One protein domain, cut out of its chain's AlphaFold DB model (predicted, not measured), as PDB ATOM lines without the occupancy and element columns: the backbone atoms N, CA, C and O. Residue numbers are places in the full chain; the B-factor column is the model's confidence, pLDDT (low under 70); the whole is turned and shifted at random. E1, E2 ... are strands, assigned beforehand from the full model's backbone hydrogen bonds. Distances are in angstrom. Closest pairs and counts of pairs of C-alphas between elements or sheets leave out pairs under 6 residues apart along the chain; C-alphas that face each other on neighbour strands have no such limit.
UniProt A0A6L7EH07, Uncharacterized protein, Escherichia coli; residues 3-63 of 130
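What this domain is: This is residues 3 to 63 of the 130 residues of an uncharacterized protein of Escherichia coli (UniProt A0A6L7EH07). Little of this domain is regular structure: a small wall of three strands, E1, E2 and E3, stands between a long looped stretch on E1's side, residues 3 to 27, and a tail on E3's side, residues 49 to 63. The printed part has 61 residues, with no named helix, and 17 residues lie in the strands, class all strand. The sheet's order is E1, E2, E3, antiparallel throughout. The whole is elongated, 38 by 25 by 19 A, and only just compact, close to loose, with a radius of gyration of the C-alphas of 12.3 A.

How they stand to each other: Start at the inner strand E2, residues 34 to 40. On E1, residues 28 to 31, find N 29 at 2.8 A from O 36, within hydrogen-bond range; this hairpin is antiparallel at 158 degrees. On E3, residues 43 to 48, O 45 is 2.8 A from N 37, within range; this hairpin is antiparallel at 164 degrees. Together they form a meander, each strand the antiparallel neighbour of the one before.

Where its parts are: Find C-alpha 28 at (202.377, 177.620, 194.960), where E1 begins, 10.3 A long. E2 runs 18.5 A and E3 16.2 A, ending at C-alpha 48, (209.012, 180.173, 206.007).

The domain as a whole: The two C-alphas farthest apart, Asp 7 and Ser 63, are 39.7 A apart. The printed part has no cut, and both links are tight. Residues 61 to 63 are under pLDDT 70.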
ATOM      1  N   VAL A   3     191.706 180.674 197.705       91.25
ATOM      2  CA  VAL A   3     192.542 181.691 198.342       91.25
ATOM      3  C   VAL A   3     191.906 183.045 198.124       91.25
ATOM      4  O   VAL A   3     191.500 183.380 197.014       91.25
ATOM      5  N   MET A   4     191.795 183.809 199.207       91.75
ATOM      6  CA  MET A   4     191.223 185.146 199.194       91.75
ATOM      7  C   MET A   4     192.286 186.139 199.669       91.75
ATOM      8  O   MET A   4     192.671 186.064 200.834       91.75
ATOM      9  N   PRO A   5     192.760 187.050 198.800       86.62
ATOM     10  CA  PRO A   5     193.864 187.951 199.131       86.62
ATOM     11  C   PRO A   5     193.522 189.015 200.181       86.62
ATOM     12  O   PRO A   5     194.441 189.581 200.755       86.62
ATOM     13  N   GLN A   6     192.236 189.244 200.482       84.88
ATOM     14  CA  GLN A   6     191.773 190.308 201.388       84.88
ATOM     15  C   GLN A   6     192.538 191.621 201.128       84.88
ATOM     16  O   GLN A   6     192.413 192.161 200.030       84.88
ATOM     17  N   ASP A   7     193.351 192.076 202.088       82.38
ATOM     18  CA  ASP A   7     194.170 193.292 202.002       82.38
ATOM     19  C   ASP A   7     195.671 193.012 201.771       82.38
ATOM     20  O   ASP A   7     196.469 193.941 201.625       82.38
ATOM     21  N   GLU A   8     196.083 191.742 201.717       86.69
ATOM     22  CA  GLU A   8     197.479 191.363 201.511       86.69
ATOM     23  C   GLU A   8     197.814 191.115 200.035       86.69
ATOM     24  O   GLU A   8     196.998 190.698 199.209       86.69
ATOM     25  N   THR A   9     199.079 191.357 199.685       91.69
ATOM     26  CA  THR A   9     199.577 191.021 198.352       91.69
ATOM     27  C   THR A   9     199.988 189.552 198.321       91.69
ATOM     28  O   THR A   9     201.108 189.205 198.691       91.69
ATOM     29  N   ILE A  10     199.072 188.710 197.846       94.19
ATOM     30  CA  ILE A  10     199.304 187.279 197.631       94.19
ATOM     31  C   ILE A  10     199.645 187.022 196.161       94.19
ATOM     32  O   ILE A  10     199.048 187.604 195.246       94.19
ATOM     33  N   TYR A  11     200.599 186.124 195.939       94.81
ATOM     34  CA  TYR A  11     200.942 185.600 194.624       94.81
ATOM     35  C   TYR A  11     200.577 184.120 194.546       94.81
ATOM     36  O   TYR A  11     200.883 183.366 195.467       94.81
ATOM     37  N   VAL A  12     199.964 183.711 193.438       94.94
ATOM     38  CA  VAL A  12     199.738 182.305 193.080       94.94
ATOM     39  C   VAL A  12     200.574 182.012 191.842       94.94
ATOM     40  O   VAL A  12     200.443 182.701 190.829       94.94
ATOM     41  N   ASN A  13     201.485 181.044 191.932       94.50
ATOM     42  CA  ASN A  13     202.430 180.678 190.872       94.50
ATOM     43  C   ASN A  13     203.199 181.898 190.311       94.50
ATOM     44  O   ASN A  13     203.375 182.052 189.103       94.50
ATOM     45  N   GLY A  14     203.590 182.824 191.194       92.50
ATOM     46  CA  GLY A  14     204.290 184.068 190.844       92.50
ATOM     47  C   GLY A  14     203.406 185.184 190.269       92.50
ATOM     48  O   GLY A  14     203.888 186.300 190.064       92.50
ATOM     49  N   LYS A  15     202.108 184.945 190.046       93.62
ATOM     50  CA  LYS A  15     201.161 185.961 189.579       93.62
ATOM     51  C   LYS A  15     200.413 186.578 190.756       93.62
ATOM     52  O   LYS A  15     199.821 185.869 191.563       93.62
ATOM     53  N   LYS A  16     200.405 187.911 190.836       93.62
ATOM     54  CA  LYS A  16     199.611 188.633 191.835       93.62
ATOM     55  C   LYS A  16     198.123 188.401 191.579       93.62
ATOM     56  O   LYS A  16     197.647 188.622 190.462       93.62
ATOM     57  N   ILE A  17     197.405 188.002 192.621       94.00
ATOM     58  CA  ILE A  17     195.955 187.818 192.569       94.00
ATOM     59  C   ILE A  17     195.250 189.060 193.126       94.00
ATOM     60  O   ILE A  17     195.754 189.731 194.024       94.00
ATOM     61  N   HIS A  18     194.083 189.384 192.569       89.25
ATOM     62  CA  HIS A  18     193.289 190.559 192.958       89.25
ATOM     63  C   HIS A  18     191.927 190.193 193.561       89.25
ATOM     64  O   HIS A  18     191.182 191.070 193.986       89.25
ATOM     65  N   GLY A  19     191.590 188.906 193.595       89.12
ATOM     66  CA  GLY A  19     190.319 188.406 194.098       89.12
ATOM     67  C   GLY A  19     190.400 186.915 194.421       89.12
ATOM     68  O   GLY A  19     191.492 186.346 194.377       89.12
ATOM     69  N   PRO A  20     189.264 186.288 194.766       92.00
ATOM     70  CA  PRO A  20     189.217 184.872 195.091       92.00
ATOM     71  C   PRO A  20     189.678 184.019 193.909       92.00
ATOM     72  O   PRO A  20     189.103 184.102 192.824       92.00
ATOM     73  N   GLU A  21     190.679 183.173 194.132       92.00
ATOM     74  CA  GLU A  21     191.187 182.250 193.118       92.00
ATOM     75  C   GLU A  21     191.146 180.814 193.642       92.00
ATOM     76  O   GLU A  21     191.393 180.541 194.823       92.00
ATOM     77  N   LYS A  22     190.754 179.887 192.768       92.94
ATOM     78  CA  LYS A  22     190.716 178.464 193.092       92.94
ATOM     79  C   LYS A  22     192.112 177.886 192.905       92.94
ATOM     80  O   LYS A  22     192.685 178.046 191.836       92.94
ATOM     81  N   ILE A  23     192.594 177.176 193.917       92.06
ATOM     82  CA  ILE A  23     193.898 176.512 193.902       92.06
ATOM     83  C   ILE A  23     193.743 174.994 193.776       92.06
ATOM     84  O   ILE A  23     192.784 174.401 194.303       92.06
ATOM     85  N   TYR A  24     194.703 174.395 193.085       92.00
ATOM     86  CA  TYR A  24     194.804 172.974 192.778       92.00
ATOM     87  C   TYR A  24     196.111 172.382 193.320       92.00
ATOM     88  O   TYR A  24     197.046 173.100 193.670       92.00
ATOM     89  N   ALA A  25     196.177 171.049 193.394       91.69
ATOM     90  CA  ALA A  25     197.414 170.338 193.711       91.69
ATOM     91  C   ALA A  25     198.520 170.709 192.715       91.69
ATOM     92  O   ALA A  25     198.338 170.627 191.502       91.69
ATOM     93  N   GLY A  26     199.661 171.129 193.254       90.38
ATOM     94  CA  GLY A  26     200.809 171.663 192.534       90.38
ATOM     95  C   GLY A  26     200.957 173.184 192.614       90.38
ATOM     96  O   GLY A  26     202.072 173.662 192.419       90.38
ATOM     97  N   ASP A  27     199.896 173.930 192.938       93.62
ATOM     98  CA  ASP A  27     199.968 175.391 192.999       93.62
ATOM     99  C   ASP A  27     200.795 175.877 194.198       93.62
ATOM    100  O   ASP A  27     200.754 175.319 195.304       93.62
ATOM    101  N   GLU A  28     201.536 176.958 193.972       94.94
ATOM    102  CA  GLU A  28     202.377 177.620 194.960       94.94
ATOM    103  C   GLU A  28     201.820 178.995 195.314       94.94
ATOM    104  O   GLU A  28     201.540 179.828 194.452       94.94
ATOM    105  N   LEU A  29     201.696 179.243 196.611       95.00
ATOM    106  CA  LEU A  29     201.308 180.518 197.180       95.00
ATOM    107  C   LEU A  29     202.500 181.189 197.827       95.00
ATOM    108  O   LEU A  29     203.259 180.548 198.552       95.00
ATOM    109  N   PHE A  30     202.619 182.492 197.619       94.31
ATOM    110  CA  PHE A  30     203.689 183.284 198.200       94.31
ATOM    111  C   PHE A  30     203.165 184.605 198.753       94.31
ATOM    112  O   PHE A  30     202.491 185.363 198.048       94.31
ATOM    113  N   TRP A  31     203.494 184.880 200.014       93.19
ATOM    114  CA  TRP A  31     203.255 186.157 200.682       93.19
ATOM    115  C   TRP A  31     204.223 186.307 201.863       93.19
ATOM    116  O   TRP A  31     204.582 185.314 202.481       93.19
ATOM    117  N   ASN A  32     204.682 187.524 202.176       89.75
ATOM    118  CA  ASN A  32     205.507 187.830 203.364       89.75
ATOM    119  C   ASN A  32     206.652 186.832 203.669       89.75
ATOM    120  O   ASN A  32     206.815 186.399 204.806       89.75
ATOM    121  N   PHE A  33     207.450 186.458 202.660       90.75
ATOM    122  CA  PHE A  33     208.546 185.472 202.791       90.75
ATOM    123  C   PHE A  33     208.104 184.078 203.272       90.75
ATOM    124  O   PHE A  33     208.908 183.294 203.787       90.75
ATOM    125  N   LEU A  34     206.823 183.768 203.087       92.88
ATOM    126  CA  LEU A  34     206.206 182.488 203.357       92.88
ATOM    127  C   LEU A  34     205.691 181.905 202.041       92.88
ATOM    128  O   LEU A  34     204.905 182.515 201.314       92.88
ATOM    129  N   THR A  35     206.173 180.707 201.743       94.69
ATOM    130  CA  THR A  35     205.804 179.931 200.569       94.69
ATOM    131  C   THR A  35     204.991 178.727 201.018       94.69
ATOM    132  O   THR A  35     205.461 177.927 201.829       94.69
ATOM    133  N   VAL A  36     203.782 178.575 200.484       93.94
ATOM    134  CA  VAL A  36     202.925 177.412 200.728       93.94
ATOM    135  C   VAL A  36     202.636 176.711 199.418       93.94
ATOM    136  O   VAL A  36     201.988 177.268 198.542       93.94
ATOM    137  N   THR A  37     203.079 175.469 199.297       94.00
ATOM    138  CA  THR A  37     202.772 174.617 198.148       94.00
ATOM    139  C   THR A  37     201.654 173.652 198.513       94.00
ATOM    140  O   THR A  37     201.748 172.924 199.509       94.00
ATOM    141  N   PHE A  38     200.612 173.615 197.688       92.12
ATOM    142  CA  PHE A  38     199.514 172.663 197.820       92.12
ATOM    143  C   PHE A  38     199.952 171.328 197.201       92.12
ATOM    144  O   PHE A  38     199.954 171.187 195.983       92.12
ATOM    145  N   LYS A  39     200.436 170.371 198.001       88.94
ATOM    146  CA  LYS A  39     201.012 169.115 197.476       88.94
ATOM    147  C   LYS A  39     199.941 168.117 197.052       88.94
ATOM    148  O   LYS A  39     200.098 167.487 196.012       88.94
ATOM    149  N   ASP A  40     198.905 167.984 197.867       85.50
ATOM    150  CA  ASP A  40     197.771 167.083 197.669       85.50
ATOM    151  C   ASP A  40     196.538 167.686 198.364       85.50
ATOM    152  O   ASP A  40     196.671 168.684 199.079       85.50
ATOM    153  N   ASP A  41     195.357 167.093 198.192       81.69
ATOM    154  CA  ASP A  41     194.091 167.603 198.743       81.69
ATOM    155  C   ASP A  41     194.108 167.817 200.272       81.69
ATOM    156  O   ASP A  41     193.384 168.684 200.783       81.69
ATOM    157  N   ASP A  42     194.951 167.071 200.990       85.44
ATOM    158  CA  ASP A  42     195.126 167.115 202.444       85.44
ATOM    159  C   ASP A  42     196.543 167.520 202.901       85.44
ATOM    160  O   ASP A  42     196.806 167.590 204.107       85.44
ATOM    161  N   LEU A  43     197.459 167.827 201.971       88.56
ATOM    162  CA  LEU A  43     198.871 168.042 202.280       88.56
ATOM    163  C   LEU A  43     199.367 169.426 201.851       88.56
ATOM    164  O   LEU A  43     199.481 169.749 200.668       88.56
ATOM    165  N   LEU A  44     199.772 170.216 202.847       91.44
ATOM    166  CA  LEU A  44     200.390 171.529 202.673       91.44
ATOM    167  C   LEU A  44     201.879 171.463 203.007       91.44
ATOM    168  O   LEU A  44     202.262 171.049 204.103       91.44
ATOM    169  N   GLN A  45     202.721 171.931 202.092       91.94
ATOM    170  CA  GLN A  45     204.132 172.167 202.370       91.94
ATOM    171  C   GLN A  45     204.344 173.657 202.631       91.94
ATOM    172  O   GLN A  45     204.067 174.474 201.761       91.94
ATOM    173  N   VAL A  46     204.852 174.006 203.813       92.75
ATOM    174  CA  VAL A  46     205.106 175.396 204.217       92.75
ATOM    175  C   VAL A  46     206.607 175.613 204.371       92.75
ATOM    176  O   VAL A  46     207.258 174.915 205.150       92.75
ATOM    177  N   THR A  47     207.134 176.606 203.664       92.31
ATOM    178  CA  THR A  47     208.506 177.099 203.790       92.31
ATOM    179  C   THR A  47     208.437 178.544 204.262       92.31
ATOM    180  O   THR A  47     207.859 179.387 203.585       92.31
ATOM    181  N   ALA A  48     209.008 178.837 205.425       92.56
ATOM    182  CA  ALA A  48     209.012 180.173 206.007       92.56
ATOM    183  C   ALA A  48     210.449 180.590 206.327       92.56
ATOM    184  O   ALA A  48     211.254 179.749 206.734       92.56
ATOM    185  N   TYR A  49     210.761 181.873 206.147       89.88
ATOM    186  CA  TYR A  49     212.057 182.425 206.547       89.88
ATOM    187  C   TYR A  49     212.235 182.430 208.076       89.88
ATOM    188  O   TYR A  49     213.304 182.091 208.581       89.88
ATOM    189  N   GLU A  50     211.169 182.747 208.813       90.44
ATOM    190  CA  GLU A  50     211.153 182.760 210.278       90.44
ATOM    191  C   GLU A  50     210.388 181.564 210.869       90.44
ATOM    192  O   GLU A  50     209.527 180.971 210.205       90.44
ATOM    193  N   PRO A  51     210.661 181.194 212.136       89.06
ATOM    194  CA  PRO A  51     209.870 180.197 212.842       89.06
ATOM    195  C   PRO A  51     208.405 180.631 212.935       89.06
ATOM    196  O   PRO A  51     208.095 181.708 213.436       89.06
ATOM    197  N   PHE A  52     207.495 179.760 212.509       88.38
ATOM    198  CA  PHE A  52     206.059 179.994 212.599       88.38
ATOM    199  C   PHE A  52     205.401 179.028 213.584       88.38
ATOM    200  O   PHE A  52     205.867 177.908 213.820       88.38
ATOM    201  N   HIS A  53     204.269 179.455 214.135       90.19
ATOM    202  CA  HIS A  53     203.405 178.607 214.942       90.19
ATOM    203  C   HIS A  53     202.194 178.166 214.128       90.19
ATOM    204  O   HIS A  53     201.560 178.959 213.439       90.19
ATOM    205  N   THR A  54     201.863 176.883 214.222       90.69
ATOM    206  CA  THR A  54     200.688 176.302 213.574       90.69
ATOM    207  C   THR A  54     200.016 175.310 214.509       90.69
ATOM    208  O   THR A  54     200.674 174.688 215.346       90.69
ATOM    209  N   ARG A  55     198.696 175.180 214.368       93.31
ATOM    210  CA  ARG A  55     197.893 174.141 215.028       93.31
ATOM    211  C   ARG A  55     197.734 172.889 214.164       93.31
ATOM    212  O   ARG A  55     197.193 171.902 214.644       93.31
ATOM    213  N   LEU A  56     198.169 172.941 212.904       90.19
ATOM    214  CA  LEU A  56     198.134 171.795 212.003       90.19
ATOM    215  C   LEU A  56     199.173 170.758 212.436       90.19
ATOM    216  O   LEU A  56     200.278 171.109 212.866       90.19
ATOM    217  N   GLU A  57     198.827 169.481 212.302       88.38
ATOM    218  CA  GLU A  57     199.770 168.402 212.565       88.38
ATOM    219  C   GLU A  57     200.885 168.396 211.517       88.38
ATOM    220  O   GLU A  57     200.657 168.551 210.317       88.38
ATOM    221  N   LYS A  58     202.127 168.217 211.976       87.75
ATOM    222  CA  LYS A  58     203.275 168.106 211.079       87.75
ATOM    223  C   LYS A  58     203.306 166.710 210.470       87.75
ATOM    224  O   LYS A  58     203.702 165.750 211.135       87.75
ATOM    225  N   THR A  59     202.969 166.614 209.193       84.00
ATOM    226  CA  THR A  59     203.131 165.379 208.425       84.00
ATOM    227  C   THR A  59     204.612 165.129 208.144       84.00
ATOM    228  O   THR A  59     205.370 166.043 207.818       84.00
ATOM    229  N   ARG A  60     205.055 163.878 208.289       75.19
ATOM    230  CA  ARG A  60     206.402 163.458 207.875       75.19
ATOM    231  C   ARG A  60     206.319 162.906 206.453       75.19
ATOM    232  O   ARG A  60     205.357 162.192 206.172       75.19
ATOM    233  N   PRO A  61     207.306 163.172 205.578       66.88
ATOM    234  CA  PRO A  61     207.338 162.524 204.275       66.88
ATOM    235  C   PRO A  61     207.286 161.002 204.480       66.88
ATOM    236  O   PRO A  61     207.928 160.495 205.412       66.88
ATOM    237  N   PRO A  62     206.507 160.265 203.668       61.38
ATOM    238  CA  PRO A  62     206.435 158.822 203.792       61.38
ATOM    239  C   PRO A  62     207.850 158.261 203.678       61.38
ATOM    240  O   PRO A  62     208.570 158.514 202.714       61.38
ATOM    241  N   SER A  63     208.275 157.523 204.703       61.53
ATOM    242  CA  SER A  63     209.559 156.835 204.701       61.53
ATOM    243  C   SER A  63     209.481 155.719 203.656       61.53
ATOM    244  O   SER A  63     209.028 154.625 203.984       61.53
TER     245      SER A  63